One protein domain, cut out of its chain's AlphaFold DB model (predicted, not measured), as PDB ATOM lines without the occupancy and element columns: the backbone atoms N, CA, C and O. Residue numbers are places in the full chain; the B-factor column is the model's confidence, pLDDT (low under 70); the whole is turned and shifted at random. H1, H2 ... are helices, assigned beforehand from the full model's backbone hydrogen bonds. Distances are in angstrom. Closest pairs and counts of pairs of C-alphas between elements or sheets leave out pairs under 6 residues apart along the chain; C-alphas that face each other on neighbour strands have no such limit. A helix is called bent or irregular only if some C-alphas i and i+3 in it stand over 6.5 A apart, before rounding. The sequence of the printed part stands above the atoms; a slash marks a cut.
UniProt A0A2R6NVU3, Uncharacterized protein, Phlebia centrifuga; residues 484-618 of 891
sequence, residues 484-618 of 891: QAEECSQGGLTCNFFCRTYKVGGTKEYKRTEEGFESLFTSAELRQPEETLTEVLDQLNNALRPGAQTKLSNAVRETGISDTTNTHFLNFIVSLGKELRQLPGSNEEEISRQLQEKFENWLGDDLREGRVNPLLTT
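What this domain is: This is residues 484 to 618 of the 891 residues of an uncharacterized protein of Phlebia centrifuga (UniProt A0A2R6NVU3). This is a flat slab of helices with two helical hairpins, H3 with H4 and H5 with H6; H3 is in the middle, and the start of H7 to its end packs on the first residues of H3. At one far end H2 is held away from the other helices beyond a long winding stretch, and at the other end the turn between H5 and H6 sticks out with residues 582 to 587. The printed part has 135 residues with seven named helices, H1 to H7 in chain order, and no named strand; the class is all helix. It is only just compact, close to loose, with a radius of gyration of the C-alphas of 17.0 A, and it spans 53 by 34 by 18 A.

How they stand to each other: The longest helix, H5, residues 564 to 582, touches H6, residues 588 to 603, where the closest C-alphas, of Leu 580 and Ile 591, are 6.5 A apart. This hairpin has a steep tilt of 35.4 degrees, only just past shallow, opposite ways. With its residues 570 to 574 alone H5 touches the hub H3, residues 529 to 543, at a shallow tilt of 20 degrees, the same way; the closest C-alphas, of Ala 543 and Val 574, are 6.0 A apart. H3 makes a hairpin with H4, residues 548 to 559, at a shallow tilt of 21 degrees, opposite ways, with the C-alphas of Asn 542 and Ala 548 closest at 5.9 A. H3 also touches H7, residues 614 to 617, the closest C-alphas being those of Pro 529 and Leu 616 at 4.8 A. The helix packing is mostly aligned, but only just: 2 of 3 tilts are shallow. H1, residues 484 to 487, is close to but not clearly touching H5, and H2, residues 514 to 521, touches no helix. In H3, H4 and H6 each O i to N i+4 pair is within hydrogen-bond range; in H2 it is 2 of 4 and in H5 13 of 15, while H1 and H7 are too short for such a pair.

Where its parts are: H5 is 28.2 A from first to last C-alpha, from (162.598, 232.387, 207.606) to (187.624, 223.812, 197.774). It is irregular: C-alphas 565 and 568 are 7.6 A apart. H6 measures 21.5 A, H3 21.2 A, H4 16.1 A and H2 11.6 A. H1 begins at C-alpha 484, (153.915, 239.804, 211.929), and H7 ends at C-alpha 617, (150.443, 232.992, 197.965).

The domain as a whole: The C-alphas of Phe 521 and Pro 584, the two farthest apart, are 54.6 A apart. The printed part has no cut. The link from H1 to H2 is long, with 26 residues. The mean pLDDT of the printed part is 87.5; residues 602 to 610, of which 602 and 603 belong to H6, are under 70.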
ATOM      1  N   GLN A 484     154.397 239.212 213.182       92.31
ATOM      2  CA  GLN A 484     153.915 239.804 211.929       92.31
ATOM      3  C   GLN A 484     155.046 240.169 210.955       92.31
ATOM      4  O   GLN A 484     154.834 240.234 209.744       92.31
ATOM      5  N   ALA A 485     156.255 240.451 211.452       91.81
ATOM      6  CA  ALA A 485     157.415 240.633 210.586       91.81
ATOM      7  C   ALA A 485     157.827 239.305 209.935       91.81
ATOM      8  O   ALA A 485     158.125 239.298 208.742       91.81
ATOM      9  N   GLU A 486     157.792 238.199 210.680       92.50
ATOM     10  CA  GLU A 486     158.025 236.855 210.142       92.50
ATOM     11  C   GLU A 486     156.944 236.459 209.121       92.50
ATOM     12  O   GLU A 486     157.278 236.096 207.994       92.50
ATOM     13  N   GLU A 487     155.665 236.663 209.449       93.31
ATOM     14  CA  GLU A 487     154.518 236.431 208.553       93.31
ATOM     15  C   GLU A 487     154.606 237.229 207.241       93.31
ATOM     16  O   GLU A 487     154.113 236.785 206.209       93.31
ATOM     17  N   CYS A 488     155.260 238.394 207.251       95.38
ATOM     18  CA  CYS A 488     155.464 239.236 206.068       95.38
ATOM     19  C   CYS A 488     156.803 238.998 205.344       95.38
ATOM     20  O   CYS A 488     157.126 239.763 204.431       95.38
ATOM     21  N   SER A 489     157.615 238.020 205.763       95.69
ATOM     22  CA  SER A 489     158.992 237.817 205.271       95.69
ATOM     23  C   SER A 489     159.858 239.087 205.367       95.69
ATOM     24  O   SER A 489     160.603 239.441 204.446       95.69
ATOM     25  N   GLN A 490     159.749 239.809 206.485       94.50
ATOM     26  CA  GLN A 490     160.455 241.064 206.720       94.50
ATOM     27  C   GLN A 490     161.794 240.844 207.439       94.50
ATOM     28  O   GLN A 490     161.855 240.398 208.581       94.50
ATOM     29  N   GLY A 491     162.887 241.295 206.820       90.94
ATOM     30  CA  GLY A 491     164.276 241.156 207.283       90.94
ATOM     31  C   GLY A 491     164.692 242.045 208.464       90.94
ATOM     32  O   GLY A 491     165.876 242.150 208.781       90.94
ATOM     33  N   GLY A 492     163.741 242.702 209.131       89.19
ATOM     34  CA  GLY A 492     163.972 243.436 210.375       89.19
ATOM     35  C   GLY A 492     164.479 244.880 210.241       89.19
ATOM     36  O   GLY A 492     164.561 245.471 209.163       89.19
ATOM     37  N   LEU A 493     164.789 245.485 211.395       87.06
ATOM     38  CA  LEU A 493     164.981 246.938 211.550       87.06
ATOM     39  C   LEU A 493     166.318 247.486 211.031       87.06
ATOM     40  O   LEU A 493     166.472 248.697 210.856       87.06
ATOM     41  N   THR A 494     167.307 246.619 210.820       88.19
ATOM     42  CA  THR A 494     168.643 247.005 210.337       88.19
ATOM     43  C   THR A 494     168.699 247.173 208.822       88.19
ATOM     44  O   THR A 494     169.659 247.758 208.317       88.19
ATOM     45  N   CYS A 495     167.676 246.702 208.109       93.62
ATOM     46  CA  CYS A 495     167.573 246.809 206.664       93.62
ATOM     47  C   CYS A 495     167.346 248.259 206.206       93.62
ATOM     48  O   CYS A 495     166.922 249.138 206.974       93.62
ATOM     49  N   ASN A 496     167.621 248.517 204.927       95.00
ATOM     50  CA  ASN A 496     167.340 249.812 204.320       95.00
ATOM     51  C   ASN A 496     165.835 250.105 204.404       95.00
ATOM     52  O   ASN A 496     165.466 251.166 204.914       95.00
ATOM     53  N   PHE A 497     164.991 249.141 204.021       94.62
ATOM     54  CA  PHE A 497     163.530 249.215 204.129       94.62
ATOM     55  C   PHE A 497     163.020 248.306 205.248       94.62
ATOM     56  O   PHE A 497     162.927 247.090 205.099       94.62
ATOM     57  N   PHE A 498     162.713 248.901 206.396       91.06
ATOM     58  CA  PHE A 498     162.458 248.174 207.645       91.06
ATOM     59  C   PHE A 498     160.971 247.943 207.949       91.06
ATOM     60  O   PHE A 498     160.651 247.228 208.898       91.06
ATOM     61  N   CYS A 499     160.065 248.560 207.190       91.31
ATOM     62  CA  CYS A 499     158.628 248.408 207.383       91.31
ATOM     63  C   CYS A 499     158.095 247.209 206.589       91.31
ATOM     64  O   CYS A 499     158.451 247.016 205.424       91.31
ATOM     65  N   ARG A 500     157.205 246.437 207.225       92.62
ATOM     66  CA  ARG A 500     156.527 245.290 206.609       92.62
ATOM     67  C   ARG A 500     155.387 245.679 205.664       92.62
ATOM     68  O   ARG A 500     155.030 244.873 204.825       92.62
ATOM     69  N   THR A 501     154.838 246.889 205.773       92.94
ATOM     70  CA  THR A 501     153.705 247.351 204.944       92.94
ATOM     71  C   THR A 501     154.161 248.240 203.790       92.94
ATOM     72  O   THR A 501     153.651 248.138 202.678       92.94
ATOM     73  N   TYR A 502     155.160 249.093 204.031       92.06
ATOM     74  CA  TYR A 502     155.629 250.092 203.074       92.06
ATOM     75  C   TYR A 502     157.115 249.928 202.743       92.06
ATOM     76  O   TYR A 502     157.925 249.572 203.600       92.06
ATOM     77  N   LYS A 503     157.512 250.318 201.530       92.94
ATOM     78  CA  LYS A 503     158.912 250.474 201.097       92.94
ATOM     79  C   LYS A 503     159.510 251.788 201.632       92.94
ATOM     80  O   LYS A 503     160.086 252.581 200.892       92.94
ATOM     81  N   VAL A 504     159.348 252.050 202.931       92.19
ATOM     82  CA  VAL A 504     159.880 253.247 203.605       92.19
ATOM     83  C   VAL A 504     161.263 252.975 204.191       92.19
ATOM     84  O   VAL A 504     161.508 251.921 204.789       92.19
ATOM     85  N   GLY A 505     162.181 253.927 204.019       92.19
ATOM     86  CA  GLY A 505     163.524 253.861 204.578       92.19
ATOM     87  C   GLY A 505     164.606 254.368 203.628       92.19
ATOM     88  O   GLY A 505     164.511 255.460 203.083       92.19
ATOM     89  N   GLY A 506     165.681 253.598 203.499       92.88
ATOM     90  CA  GLY A 506     166.903 253.951 202.784       92.88
ATOM     91  C   GLY A 506     168.144 253.631 203.614       92.88
ATOM     92  O   GLY A 506     168.055 253.086 204.722       92.88
ATOM     93  N   THR A 507     169.319 253.974 203.085       94.06
ATOM     94  CA  THR A 507     170.581 253.750 203.801       94.06
ATOM     95  C   THR A 507     170.593 254.493 205.134       94.06
ATOM     96  O   THR A 507     169.885 255.483 205.344       94.06
ATOM     97  N   LYS A 508     171.413 254.024 206.074       92.06
ATOM     98  CA  LYS A 508     171.559 254.678 207.381       92.06
ATOM     99  C   LYS A 508     172.042 256.123 207.235       92.06
ATOM    100  O   LYS A 508     171.652 256.977 208.025       92.06
ATOM    101  N   GLU A 509     172.877 256.382 206.237       94.19
ATOM    102  CA  GLU A 509     173.365 257.704 205.860       94.19
ATOM    103  C   GLU A 509     172.215 258.581 205.364       94.19
ATOM    104  O   GLU A 509     172.056 259.689 205.868       94.19
ATOM    105  N   TYR A 510     171.374 258.069 204.456       94.50
ATOM    106  CA  TYR A 510     170.216 258.800 203.939       94.50
ATOM    107  C   TYR A 510     169.220 259.143 205.050       94.50
ATOM    108  O   TYR A 510     168.887 260.311 205.221       94.50
ATOM    109  N   LYS A 511     168.842 258.174 205.895       93.44
ATOM    110  CA  LYS A 511     167.906 258.381 207.023       93.44
ATOM    111  C   LYS A 511     168.395 259.389 208.076       93.44
ATOM    112  O   LYS A 511     167.624 259.798 208.936       93.44
ATOM    113  N   ARG A 512     169.684 259.757 208.056       94.06
ATOM    114  CA  ARG A 512     170.277 260.793 208.924       94.06
ATOM    115  C   ARG A 512     170.281 262.186 208.294       94.06
ATOM    116  O   ARG A 512     170.597 263.147 208.992       94.06
ATOM    117  N   THR A 513     169.988 262.297 207.002       96.50
ATOM    118  CA  THR A 513     169.766 263.585 206.333       96.50
ATOM    119  C   THR A 513     168.375 264.122 206.673       96.50
ATOM    120  O   THR A 513     167.507 263.363 207.092       96.50
ATOM    121  N   GLU A 514     168.160 265.426 206.492       94.50
ATOM    122  CA  GLU A 514     166.847 266.050 206.703       94.50
ATOM    123  C   GLU A 514     165.788 265.448 205.768       94.50
ATOM    124  O   GLU A 514     164.760 264.976 206.238       94.50
ATOM    125  N   GLU A 515     166.109 265.335 204.474       94.00
ATOM    126  CA  GLU A 515     165.245 264.725 203.456       94.00
ATOM    127  C   GLU A 515     164.899 263.263 203.783       94.00
ATOM    128  O   GLU A 515     163.738 262.858 203.741       94.00
ATOM    129  N   GLY A 516     165.901 262.458 204.145       93.12
ATOM    130  CA  GLY A 516     165.678 261.052 204.468       93.12
ATOM    131  C   GLY A 516     165.005 260.814 205.816       93.12
ATOM    132  O   GLY A 516     164.445 259.742 206.016       93.12
ATOM    133  N   PHE A 517     165.049 261.773 206.742       91.00
ATOM    134  CA  PHE A 517     164.261 261.720 207.970       91.00
ATOM    135  C   PHE A 517     162.808 262.129 207.705       91.00
ATOM    136  O   PHE A 517     161.899 261.444 208.165       91.00
ATOM    137  N   GLU A 518     162.583 263.197 206.932       91.12
ATOM    138  CA  GLU A 518     161.249 263.671 206.543       91.12
ATOM    139  C   GLU A 518     160.467 262.602 205.768       91.12
ATOM    140  O   GLU A 518     159.290 262.373 206.053       91.12
ATOM    141  N   SER A 519     161.131 261.867 204.868       90.50
ATOM    142  CA  SER A 519     160.490 260.803 204.084       90.50
ATOM    143  C   SER A 519     159.930 259.651 204.928       90.50
ATOM    144  O   SER A 519     158.989 258.985 204.495       90.50
ATOM    145  N   LEU A 520     160.424 259.447 206.160       88.50
ATOM    146  CA  LEU A 520     159.889 258.442 207.092       88.50
ATOM    147  C   LEU A 520     158.476 258.777 207.594       88.50
ATOM    148  O   LEU A 520     157.800 257.899 208.129       88.50
ATOM    149  N   PHE A 521     158.037 260.029 207.440       84.88
ATOM    150  CA  PHE A 521     156.729 260.522 207.884       84.88
ATOM    151  C   PHE A 521     155.744 260.727 206.727       84.88
ATOM    152  O   PHE A 521     154.650 261.254 206.927       84.88
ATOM    153  N   THR A 522     156.118 260.302 205.520       83.56
ATOM    154  CA  THR A 522     155.263 260.338 204.330       83.56
ATOM    155  C   THR A 522     154.915 258.924 203.880       83.56
ATOM    156  O   THR A 522     155.723 258.008 204.024       83.56
ATOM    157  N   SER A 523     153.715 258.731 203.328       80.19
ATOM    158  CA  SER A 523     153.306 257.436 202.780       80.19
ATOM    159  C   SER A 523     154.224 257.036 201.624       80.19
ATOM    160  O   SER A 523     154.267 257.711 200.596       80.19
ATOM    161  N   ALA A 524     154.953 255.936 201.805       88.50
ATOM    162  CA  ALA A 524     155.756 255.324 200.755       88.50
ATOM    163  C   ALA A 524     154.922 254.318 199.943       88.50
ATOM    164  O   ALA A 524     153.737 254.106 200.196       88.50
ATOM    165  N   GLU A 525     155.550 253.697 198.949       93.88
ATOM    166  CA  GLU A 525     154.938 252.635 198.150       93.88
ATOM    167  C   GLU A 525     154.587 251.417 199.023       93.88
ATOM    168  O   GLU A 525     155.371 251.027 199.892       93.88
ATOM    169  N   LEU A 526     153.412 250.823 198.805       94.62
ATOM    170  CA  LEU A 526     152.984 249.602 199.493       94.62
ATOM    171  C   LEU A 526     153.786 248.396 198.999       94.62
ATOM    172  O   LEU A 526     154.056 248.273 197.806       94.62
ATOM    173  N   ARG A 527     154.125 247.481 199.908       95.25
ATOM    174  CA  ARG A 527     154.634 246.157 199.537       95.25
ATOM    175  C   ARG A 527     153.488 245.294 199.017       95.25
ATOM    176  O   ARG A 527     152.388 245.341 199.568       95.25
ATOM    177  N   GLN A 528     153.760 244.497 197.989       95.19
ATOM    178  CA  GLN A 528     152.819 243.507 197.469       95.19
ATOM    179  C   GLN A 528     153.353 242.084 197.684       95.19
ATOM    180  O   GLN A 528     154.557 241.872 197.507       95.19
ATOM    181  N   PRO A 529     152.494 241.110 198.044       95.00
ATOM    182  CA  PRO A 529     152.907 239.721 198.245       95.00
ATOM    183  C   PRO A 529     153.655 239.134 197.043       95.00
ATOM    184  O   PRO A 529     154.645 238.428 197.222       95.00
ATOM    185  N   GLU A 530     153.253 239.483 195.818       94.31
ATOM    186  CA  GLU A 530     153.851 238.991 194.570       94.31
ATOM    187  C   GLU A 530     155.278 239.513 194.361       94.31
ATOM    188  O   GLU A 530     156.152 238.789 193.872       94.31
ATOM    189  N   GLU A 531     155.529 240.765 194.749       95.25
ATOM    190  CA  GLU A 531     156.864 241.367 194.709       95.25
ATOM    191  C   GLU A 531     157.777 240.715 195.745       95.25
ATOM    192  O   GLU A 531     158.913 240.361 195.431       95.25
ATOM    193  N   THR A 532     157.265 240.511 196.963       96.25
ATOM    194  CA  THR A 532     157.999 239.828 198.033       96.25
ATOM    195  C   THR A 532     158.323 238.391 197.639       96.25
ATOM    196  O   THR A 532     159.463 237.961 197.797       96.25
ATOM    197  N   LEU A 533     157.370 237.669 197.044       93.56
ATOM    198  CA  LEU A 533     157.584 236.319 196.522       93.56
ATOM    199  C   LEU A 533     158.667 236.296 195.439       93.56
ATOM    200  O   LEU A 533     159.543 235.436 195.469       93.56
ATOM    201  N   THR A 534     158.626 237.241 194.500       94.31
ATOM    202  CA  THR A 534     159.628 237.336 193.427       94.31
ATOM    203  C   THR A 534     161.028 237.543 194.003       94.31
ATOM    204  O   THR A 534     161.954 236.829 193.627       94.31
ATOM    205  N   GLU A 535     161.174 238.441 194.977       95.50
ATOM    206  CA  GLU A 535     162.446 238.671 195.667       95.50
ATOM    207  C   GLU A 535     162.927 237.425 196.431       95.50
ATOM    208  O   GLU A 535     164.106 237.081 196.373       95.50
ATOM    209  N   VAL A 536     162.028 236.701 197.106       93.44
ATOM    210  CA  VAL A 536     162.362 235.440 197.792       93.44
ATOM    211  C   VAL A 536     162.875 234.385 196.800       93.44
ATOM    212  O   VAL A 536     163.881 233.718 197.064       93.44
ATOM    213  N   LEU A 537     162.240 234.262 195.632       89.88
ATOM    214  CA  LEU A 537     162.687 233.368 194.557       89.88
ATOM    215  C   LEU A 537     164.036 233.811 193.963       89.88
ATOM    216  O   LEU A 537     164.903 232.977 193.687       89.88
ATOM    217  N   ASP A 538     164.263 235.114 193.819       92.00
ATOM    218  CA  ASP A 538     165.544 235.659 193.366       92.00
ATOM    219  C   ASP A 538     166.671 235.412 194.376       92.00
ATOM    220  O   ASP A 538     167.808 235.127 193.982       92.00
ATOM    221  N   GLN A 539     166.382 235.449 195.677       92.56
ATOM    222  CA  GLN A 539     167.335 235.065 196.721       92.56
ATOM    223  C   GLN A 539     167.710 233.580 196.622       92.56
ATOM    224  O   GLN A 539     168.903 233.261 196.643       92.56
ATOM    225  N   LEU A 540     166.740 232.684 196.407       88.50
ATOM    226  CA  LEU A 540     167.005 231.262 196.143       88.50
ATOM    227  C   LEU A 540     167.922 231.075 194.923       88.50
ATOM    228  O   LEU A 540     168.944 230.395 195.016       88.50
ATOM    229  N   ASN A 541     167.644 231.767 193.816       87.25
ATOM    230  CA  ASN A 541     168.499 231.737 192.624       87.25
ATOM    231  C   ASN A 541     169.903 232.313 192.884       87.25
ATOM    232  O   ASN A 541     170.905 231.826 192.352       87.25
ATOM    233  N   ASN A 542     170.013 233.357 193.708       90.25
ATOM    234  CA  ASN A 542     171.296 233.951 194.080       90.25
ATOM    235  C   ASN A 542     172.150 233.024 194.954       90.25
ATOM    236  O   ASN A 542     173.381 233.121 194.888       90.25
ATOM    237  N   ALA A 543     171.532 232.116 195.714       88.88
ATOM    238  CA  ALA A 543     172.237 231.119 196.519       88.88
ATOM    239  C   ALA A 543     173.067 230.145 195.665       88.88
ATOM    240  O   ALA A 543     174.117 229.677 196.106       88.88
ATOM    241  N   LEU A 544     172.648 229.909 194.420       86.06
ATOM    242  CA  LEU A 544     173.313 229.013 193.466       86.06
ATOM    243  C   LEU A 544     174.538 229.649 192.798       86.06
ATOM    244  O   LEU A 544     175.331 228.967 192.152       86.06
ATOM    245  N   ARG A 545     174.715 230.967 192.940       85.88
ATOM    246  CA  ARG A 545     175.744 231.732 192.227       85.88
ATOM    247  C   ARG A 545     177.030 231.903 193.053       85.88
ATOM    248  O   ARG A 545     177.006 231.872 194.285       85.88
ATOM    249  N   PRO A 546     178.171 232.216 192.409       84.56
ATOM    250  CA  PRO A 546     179.395 232.598 193.113       84.56
ATOM    251  C   PRO A 546     179.180 233.811 194.024       84.56
ATOM    252  O   PRO A 546     178.479 234.760 193.653       84.56
ATOM    253  N   GLY A 547     179.777 233.785 195.220       87.00
ATOM    254  CA  GLY A 547     179.618 234.846 196.224       87.00
ATOM    255  C   GLY A 547     178.232 234.903 196.883       87.00
ATOM    256  O   GLY A 547     177.847 235.965 197.376       87.00
ATOM    257  N   ALA A 548     177.489 233.789 196.889       89.81
ATOM    258  CA  ALA A 548     176.121 233.673 197.400       89.81
ATOM    259  C   ALA A 548     175.889 234.347 198.764       89.81
ATOM    260  O   ALA A 548     174.984 235.162 198.887       89.81
ATOM    261  N   GLN A 549     176.741 234.093 199.764       91.31
ATOM    262  CA  GLN A 549     176.578 234.669 201.107       91.31
ATOM    263  C   GLN A 549     176.521 236.208 201.094       91.31
ATOM    264  O   GLN A 549     175.656 236.810 201.728       91.31
ATOM    265  N   THR A 550     177.417 236.851 200.340       93.56
ATOM    266  CA  THR A 550     177.450 238.314 200.207       93.56
ATOM    267  C   THR A 550     176.250 238.825 199.414       93.56
ATOM    268  O   THR A 550     175.685 239.857 199.764       93.56
ATOM    269  N   LYS A 551     175.839 238.104 198.362       94.38
ATOM    270  CA  LYS A 551     174.662 238.457 197.552       94.38
ATOM    271  C   LYS A 551     173.377 238.408 198.371       94.38
ATOM    272  O   LYS A 551     172.633 239.377 198.341       94.38
ATOM    273  N   LEU A 552     173.172 237.345 199.147       94.06
ATOM    274  CA  LEU A 552     172.021 237.188 200.036       94.06
ATOM    275  C   LEU A 552     171.993 238.282 201.107       94.06
ATOM    276  O   LEU A 552     170.993 238.976 201.257       94.06
ATOM    277  N   SER A 553     173.116 238.511 201.797       93.50
ATOM    278  CA  SER A 553     173.198 239.569 202.812       93.50
ATOM    279  C   SER A 553     172.936 240.964 202.227       93.50
ATOM    280  O   SER A 553     172.288 241.787 202.876       93.50
ATOM    281  N   ASN A 554     173.404 241.234 201.004       94.69
ATOM    282  CA  ASN A 554     173.115 242.485 200.308       94.69
ATOM    283  C   ASN A 554     171.651 242.593 199.887       94.69
ATOM    284  O   ASN A 554     171.076 243.652 200.111       94.69
ATOM    285  N   ALA A 555     171.056 241.527 199.348       95.06
ATOM    286  CA  ALA A 555     169.651 241.494 198.952       95.06
ATOM    287  C   ALA A 555     168.745 241.818 200.147       95.06
ATOM    288  O   ALA A 555     168.042 242.824 200.114       95.06
ATOM    289  N   VAL A 556     168.890 241.089 201.262       94.88
ATOM    290  CA  VAL A 556     168.139 241.350 202.504       94.88
ATOM    291  C   VAL A 556     168.348 242.789 202.987       94.88
ATOM    292  O   VAL A 556     167.388 243.489 203.301       94.88
ATOM    293  N   ARG A 557     169.595 243.281 203.005       94.88
ATOM    294  CA  ARG A 557     169.903 244.663 203.415       94.88
ATOM    295  C   ARG A 557     169.224 245.696 202.515       94.88
ATOM    296  O   ARG A 557     168.783 246.731 203.018       94.88
ATOM    297  N   GLU A 558     169.194 245.458 201.209       95.12
ATOM    298  CA  GLU A 558     168.731 246.408 200.199       95.12
ATOM    299  C   GLU A 558     167.217 246.419 200.046       95.12
ATOM    300  O   GLU A 558     166.661 247.508 199.973       95.12
ATOM    301  N   THR A 559     166.564 245.259 200.064       95.38
ATOM    302  CA  THR A 559     165.110 245.116 199.874       95.38
ATOM    303  C   THR A 559     164.345 245.071 201.194       95.38
ATOM    304  O   THR A 559     163.157 245.406 201.253       95.38
ATOM    305  N   GLY A 560     165.028 244.694 202.275       95.81
ATOM    306  CA  GLY A 560     164.418 244.413 203.566       95.81
ATOM    307  C   GLY A 560     163.649 243.102 203.616       95.81
ATOM    308  O   GLY A 560     162.965 242.887 204.603       95.81
ATOM    309  N   ILE A 561     163.732 242.246 202.598       96.31
ATOM    310  CA  ILE A 561     162.978 240.989 202.525       96.31
ATOM    311  C   ILE A 561     163.881 239.834 202.943       96.31
ATOM    312  O   ILE A 561     164.996 239.702 202.440       96.31
ATOM    313  N   SER A 562     163.394 239.008 203.863       93.88
ATOM    314  CA  SER A 562     164.050 237.787 204.326       93.88
ATOM    315  C   SER A 562     162.986 236.789 204.749       93.88
ATOM    316  O   SER A 562     162.178 237.083 205.626       93.88
ATOM    317  N   ASP A 563     163.012 235.600 204.161       92.81
ATOM    318  CA  ASP A 563     162.059 234.540 204.473       92.81
ATOM    319  C   ASP A 563     162.686 233.518 205.433       92.81
ATOM    320  O   ASP A 563     163.704 232.886 205.133       92.81
ATOM    321  N   THR A 564     162.102 233.358 206.621       88.56
ATOM    322  CA  THR A 564     162.598 232.387 207.606       88.56
ATOM    323  C   THR A 564     162.394 230.951 207.124       88.56
ATOM    324  O   THR A 564     163.245 230.102 207.400       88.56
ATOM    325  N   THR A 565     161.363 230.689 206.307       87.12
ATOM    326  CA  THR A 565     161.029 229.348 205.795       87.12
ATOM    327  C   THR A 565     162.155 228.746 204.948       87.12
ATOM    328  O   THR A 565     162.400 227.541 204.998       87.12
ATOM    329  N   ASN A 566     162.906 229.566 204.204       87.19
ATOM    330  CA  ASN A 566     163.991 229.079 203.345       87.19
ATOM    331  C   ASN A 566     165.395 229.221 203.947       87.19
ATOM    332  O   ASN A 566     166.366 228.756 203.347       87.19
ATOM    333  N   THR A 567     165.532 229.823 205.131       86.50
ATOM    334  CA  THR A 567     166.841 230.207 205.684       86.50
ATOM    335  C   THR A 567     167.771 229.003 205.873       86.50
ATOM    336  O   THR A 567     168.945 229.054 205.496       86.50
ATOM    337  N   HIS A 568     167.261 227.886 206.401       84.75
ATOM    338  CA  HIS A 568     168.045 226.654 206.560       84.75
ATOM    339  C   HIS A 568     168.522 226.093 205.215       84.75
ATOM    340  O   HIS A 568     169.682 225.701 205.077       84.75
ATOM    341  N   PHE A 569     167.647 226.118 204.212       85.06
ATOM    342  CA  PHE A 569     167.947 225.631 202.871       85.06
ATOM    343  C   PHE A 569     168.982 226.513 202.156       85.06
ATOM    344  O   PHE A 569     169.958 225.998 201.609       85.06
ATOM    345  N   LEU A 570     168.845 227.840 202.242       88.94
ATOM    346  CA  LEU A 570     169.834 228.790 201.725       88.94
ATOM    347  C   LEU A 570     171.215 228.557 202.351       88.94
ATOM    348  O   LEU A 570     172.216 228.487 201.637       88.94
ATOM    349  N   ASN A 571     171.280 228.391 203.675       89.50
ATOM    350  CA  ASN A 571     172.538 228.140 204.384       89.50
ATOM    351  C   ASN A 571     173.195 226.821 203.962       89.50
ATOM    352  O   ASN A 571     174.421 226.759 203.827       89.50
ATOM    353  N   PHE A 572     172.393 225.784 203.728       87.56
ATOM    354  CA  PHE A 572     172.873 224.501 203.228       87.56
ATOM    355  C   PHE A 572     173.469 224.626 201.816       87.56
ATOM    356  O   PHE A 572     174.623 224.248 201.613       87.56
ATOM    357  N   ILE A 573     172.755 225.255 200.873       87.88
ATOM    358  CA  ILE A 573     173.250 225.491 199.501       87.88
ATOM    359  C   ILE A 573     174.544 226.310 199.515       87.88
ATOM    360  O   ILE A 573     175.503 225.990 198.810       87.88
ATOM    361  N   VAL A 574     174.594 227.363 200.334       90.38
ATOM    362  CA  VAL A 574     175.783 228.215 200.467       90.38
ATOM    363  C   VAL A 574     176.978 227.412 200.984       90.38
ATOM    364  O   VAL A 574     178.091 227.608 200.490       90.38
ATOM    365  N   SER A 575     176.768 226.527 201.961       91.00
ATOM    366  CA  SER A 575     177.817 225.660 202.514       91.00
ATOM    367  C   SER A 575     178.306 224.642 201.486       91.00
ATOM    368  O   SER A 575     179.505 224.595 201.216       91.00
ATOM    369  N   LEU A 576     177.394 223.952 200.799       88.19
ATOM    370  CA  LEU A 576     177.745 223.012 199.733       88.19
ATOM    371  C   LEU A 576     178.526 223.698 198.602       88.19
ATOM    372  O   LEU A 576     179.544 223.195 198.131       88.19
ATOM    373  N   GLY A 577     178.107 224.899 198.200       88.81
ATOM    374  CA  GLY A 577     178.838 225.681 197.208       88.81
ATOM    375  C   GLY A 577     180.244 226.085 197.669       88.81
ATOM    376  O   GLY A 577     181.126 226.278 196.834       88.81
ATOM    377  N   LYS A 578     180.491 226.250 198.976       89.00
ATOM    378  CA  LYS A 578     181.844 226.498 199.505       89.00
ATOM    379  C   LYS A 578     182.699 225.237 199.448       89.00
ATOM    380  O   LYS A 578     183.856 225.343 199.050       89.00
ATOM    381  N   GLU A 579     182.139 224.087 199.802       88.88
ATOM    382  CA  GLU A 579     182.826 222.792 199.759       88.88
ATOM    383  C   GLU A 579     183.243 222.428 198.331       88.88
ATOM    384  O   GLU A 579     184.417 222.162 198.084       88.88
ATOM    385  N   LEU A 580     182.327 222.549 197.363       86.62
ATOM    386  CA  LEU A 580     182.615 222.261 195.955       86.62
ATOM    387  C   LEU A 580     183.745 223.131 195.387       86.62
ATOM    388  O   LEU A 580     184.517 222.653 194.565       86.62
ATOM    389  N   ARG A 581     183.891 224.382 195.851       85.94
ATOM    390  CA  ARG A 581     184.974 225.297 195.431       85.94
ATOM    391  C   ARG A 581     186.333 224.982 196.048       85.94
ATOM    392  O   ARG A 581     187.348 225.464 195.548       85.94
ATOM    393  N   GLN A 582     186.369 224.230 197.146       86.50
ATOM    394  CA  GLN A 582     187.624 223.812 197.774       86.50
ATOM    395  C   GLN A 582     188.255 222.612 197.053       86.50
ATOM    396  O   GLN A 582     189.425 222.308 197.290       86.50
ATOM    397  N   LEU A 583     187.522 221.958 196.144       84.06
ATOM    398  CA  LEU A 583     188.022 220.813 195.392       84.06
ATOM    399  C   LEU A 583     189.061 221.237 194.329       84.06
ATOM    400  O   LEU A 583     188.877 222.229 193.612       84.06
ATOM    401  N   PRO A 584     190.174 220.500 194.178       73.94
ATOM    402  CA  PRO A 584     191.181 220.810 193.169       73.94
ATOM    403  C   PRO A 584     190.619 220.610 191.751       73.94
ATOM    404  O   PRO A 584     190.076 219.558 191.434       73.94
ATOM    405  N   GLY A 585     190.765 221.621 190.884       74.75
ATOM    406  CA  GLY A 585     190.216 221.604 189.516       74.75
ATOM    407  C   GLY A 585     188.802 222.185 189.372       74.75
ATOM    408  O   GLY A 585     188.216 222.082 188.298       74.75
ATOM    409  N   SER A 586     188.275 222.817 190.426       73.25
ATOM    410  CA  SER A 586     186.985 223.519 190.441       73.25
ATOM    411  C   SER A 586     186.804 224.498 189.273       73.25
ATOM    412  O   SER A 586     187.564 225.459 189.139       73.25
ATOM    413  N   ASN A 587     185.751 224.304 188.474       83.25
ATOM    414  CA  ASN A 587     185.255 225.283 187.502       83.25
ATOM    415  C   ASN A 587     183.923 225.862 188.011       83.25
ATOM    416  O   ASN A 587     182.996 225.105 188.284       83.25
ATOM    417  N   GLU A 588     183.809 227.189 188.119       82.38
ATOM    418  CA  GLU A 588     182.598 227.861 188.628       82.38
ATOM    419  C   GLU A 588     181.347 227.558 187.789       82.38
ATOM    420  O   GLU A 588     180.250 227.480 188.343       82.38
ATOM    421  N   GLU A 589     181.490 227.350 186.476       82.25
ATOM    422  CA  GLU A 589     180.366 226.952 185.615       82.25
ATOM    423  C   GLU A 589     179.867 225.546 185.961       82.25
ATOM    424  O   GLU A 589     178.664 225.326 186.074       82.25
ATOM    425  N   GLU A 590     180.788 224.613 186.200       83.50
ATOM    426  CA  GLU A 590     180.461 223.233 186.557       83.50
ATOM    427  C   GLU A 590     179.886 223.141 187.975       83.50
ATOM    428  O   GLU A 590     178.909 222.432 188.197       83.50
ATOM    429  N   ILE A 591     180.418 223.918 188.922       84.44
ATOM    430  CA  ILE A 591     179.865 224.020 190.280       84.44
ATOM    431  C   ILE A 591     178.448 224.589 190.236       84.44
ATOM    432  O   ILE A 591     177.549 224.044 190.870       84.44
ATOM    433  N   SER A 592     178.233 225.664 189.474       83.44
ATOM    434  CA  SER A 592     176.901 226.261 189.327       83.44
ATOM    435  C   SER A 592     175.931 225.277 188.671       83.44
ATOM    436  O   SER A 592     174.793 225.176 189.115       83.44
ATOM    437  N   ARG A 593     176.383 224.503 187.674       84.94
ATOM    438  CA  ARG A 593     175.594 223.441 187.036       84.94
ATOM    439  C   ARG A 593     175.231 222.329 188.021       84.94
ATOM    440  O   ARG A 593     174.074 221.937 188.065       84.94
ATOM    441  N   GLN A 594     176.177 221.850 188.829       84.88
ATOM    442  CA  GLN A 594     175.919 220.818 189.842       84.88
ATOM    443  C   GLN A 594     174.983 221.311 190.945       84.88
ATOM    444  O   GLN A 594     174.103 220.571 191.375       84.88
ATOM    445  N   LEU A 595     175.155 222.555 191.401       85.75
ATOM    446  CA  LEU A 595     174.238 223.172 192.354       85.75
ATOM    447  C   LEU A 595     172.850 223.326 191.743       85.75
ATOM    448  O   LEU A 595     171.891 223.004 192.423       85.75
ATOM    449  N   GLN A 596     172.743 223.759 190.484       84.00
ATOM    450  CA  GLN A 596     171.475 223.876 189.764       84.00
ATOM    451  C   GLN A 596     170.795 222.513 189.592       84.00
ATOM    452  O   GLN A 596     169.613 222.397 189.870       84.00
ATOM    453  N   GLU A 597     171.531 221.475 189.201       83.75
ATOM    454  CA  GLU A 597     171.002 220.118 189.040       83.75
ATOM    455  C   GLU A 597     170.549 219.535 190.384       83.75
ATOM    456  O   GLU A 597     169.462 218.975 190.485       83.75
ATOM    457  N   LYS A 598     171.337 219.714 191.455       80.50
ATOM    458  CA  LYS A 598     170.925 219.325 192.814       80.50
ATOM    459  C   LYS A 598     169.727 220.133 193.297       80.50
ATOM    460  O   LYS A 598     168.831 219.558 193.895       80.50
ATOM    461  N   PHE A 599     169.706 221.435 193.024       79.19
ATOM    462  CA  PHE A 599     168.592 222.327 193.312       79.19
ATOM    463  C   PHE A 599     167.341 221.798 192.608       79.19
ATOM    464  O   PHE A 599     166.409 221.419 193.296       79.19
ATOM    465  N   GLU A 600     167.346 221.637 191.285       78.00
ATOM    466  CA  GLU A 600     166.232 221.085 190.496       78.00
ATOM    467  C   GLU A 600     165.787 219.697 190.985       78.00
ATOM    468  O   GLU A 600     164.592 219.469 191.162       78.00
ATOM    469  N   ASN A 601     166.727 218.801 191.304       76.44
ATOM    470  CA  ASN A 601     166.422 217.477 191.856       76.44
ATOM    471  C   ASN A 601     165.792 217.537 193.257       76.44
ATOM    472  O   ASN A 601     164.929 216.724 193.575       76.44
ATOM    473  N   TRP A 602     166.213 218.478 194.107       69.81
ATOM    474  CA  TRP A 602     165.600 218.711 195.419       69.81
ATOM    475  C   TRP A 602     164.278 219.469 195.335       69.81
ATOM    476  O   TRP A 602     163.516 219.457 196.299       69.81
ATOM    477  N   LEU A 603     164.032 220.158 194.222       63.03
ATOM    478  CA  LEU A 603     162.908 221.070 194.053       63.03
ATOM    479  C   LEU A 603     161.726 220.458 193.331       63.03
ATOM    480  O   LEU A 603     160.601 220.848 193.637       63.03
ATOM    481  N   GLY A 604     161.958 219.541 192.388       58.66
ATOM    482  CA  GLY A 604     160.900 219.047 191.507       58.66
ATOM    483  C   GLY A 604     160.041 220.187 190.933       58.66
ATOM    484  O   GLY A 604     160.493 221.327 190.807       58.66
ATOM    485  N   ASP A 605     158.775 219.894 190.636       53.56
ATOM    486  CA  ASP A 605     157.772 220.909 190.272       53.56
ATOM    487  C   ASP A 605     157.214 221.675 191.508       53.56
ATOM    488  O   ASP A 605     156.465 222.645 191.357       53.56
ATOM    489  N   ASP A 606     157.615 221.301 192.732       54.94
ATOM    490  CA  ASP A 606     156.954 221.635 194.010       54.94
ATOM    491  C   ASP A 606     157.642 222.746 194.830       54.94
ATOM    492  O   ASP A 606     157.354 222.934 196.010       54.94
ATOM    493  N   LEU A 607     158.509 223.560 194.214       49.22
ATOM    494  CA  LEU A 607     159.265 224.671 194.840       49.22
ATOM    495  C   LEU A 607     158.419 225.633 195.707       49.22
ATOM    496  O   LEU A 607     158.951 226.348 196.555       49.22
ATOM    497  N   ARG A 608     157.100 225.664 195.487       52.69
ATOM    498  CA  ARG A 608     156.134 226.497 196.217       52.69
ATOM    499  C   ARG A 608     155.609 225.863 197.506       52.69
ATOM    500  O   ARG A 608     155.077 226.590 198.339       52.69
ATOM    501  N   GLU A 609     155.735 224.554 197.695       57.31
ATOM    502  CA  GLU A 609     155.189 223.869 198.866       57.31
ATOM    503  C   GLU A 609     156.263 223.696 199.949       57.31
ATOM    504  O   GLU A 609     157.199 222.914 199.825       57.31
ATOM    505  N   GLY A 610     156.142 224.470 201.032       63.56
ATOM    506  CA  GLY A 610     156.956 224.316 202.245       63.56
ATOM    507  C   GLY A 610     158.353 224.950 202.221       63.56
ATOM    508  O   GLY A 610     159.089 224.825 203.195       63.56
ATOM    509  N   ARG A 611     158.749 225.632 201.136       75.12
ATOM    510  CA  ARG A 611     160.057 226.322 201.020       75.12
ATOM    511  C   ARG A 611     159.963 227.836 200.862       75.12
ATOM    512  O   ARG A 611     160.994 228.494 200.813       75.12
ATOM    513  N   VAL A 612     158.760 228.383 200.780       86.88
ATOM    514  CA  VAL A 612     158.488 229.823 200.748       86.88
ATOM    515  C   VAL A 612     157.357 230.078 201.729       86.88
ATOM    516  O   VAL A 612     156.479 229.225 201.881       86.88
ATOM    517  N   ASN A 613     157.374 231.239 202.373       91.81
ATOM    518  CA  ASN A 613     156.300 231.699 203.231       91.81
ATOM    519  C   ASN A 613     154.926 231.503 202.541       91.81
ATOM    520  O   ASN A 613     154.641 232.143 201.516       91.81
ATOM    521  N   PRO A 614     154.054 230.642 203.097       87.62
ATOM    522  CA  PRO A 614     152.773 230.283 202.489       87.62
ATOM    523  C   PRO A 614     151.799 231.470 202.387       87.62
ATOM    524  O   PRO A 614     150.900 231.473 201.538       87.62
ATOM    525  N   LEU A 615     151.978 232.510 203.205       91.56
ATOM    526  CA  LEU A 615     151.115 233.693 203.235       91.56
ATOM    527  C   LEU A 615     151.282 234.582 202.006       91.56
ATOM    528  O   LEU A 615     150.325 235.238 201.604       91.56
ATOM    529  N   LEU A 616     152.440 234.530 201.342       92.06
ATOM    530  CA  LEU A 616     152.693 235.285 200.111       92.06
ATOM    531  C   LEU A 616     151.855 234.800 198.918       92.06
ATOM    532  O   LEU A 616     151.757 235.491 197.909       92.06
ATOM    533  N   THR A 617     151.264 233.607 199.021       85.94
ATOM    534  CA  THR A 617     150.443 232.992 197.965       85.94
ATOM    535  C   THR A 617     149.026 232.659 198.428       85.94
ATOM    536  O   THR A 617     148.290 231.979 197.713       85.94
ATOM    537  N   THR A 618     148.632 233.108 199.625       83.56
ATOM    538  CA  THR A 618     147.316 232.805 200.196       83.56
ATOM    539  C   THR A 618     146.233 233.662 199.528       83.56
ATOM    540  O   THR A 618     146.275 234.886 199.640       83.56
TER     541      THR A 618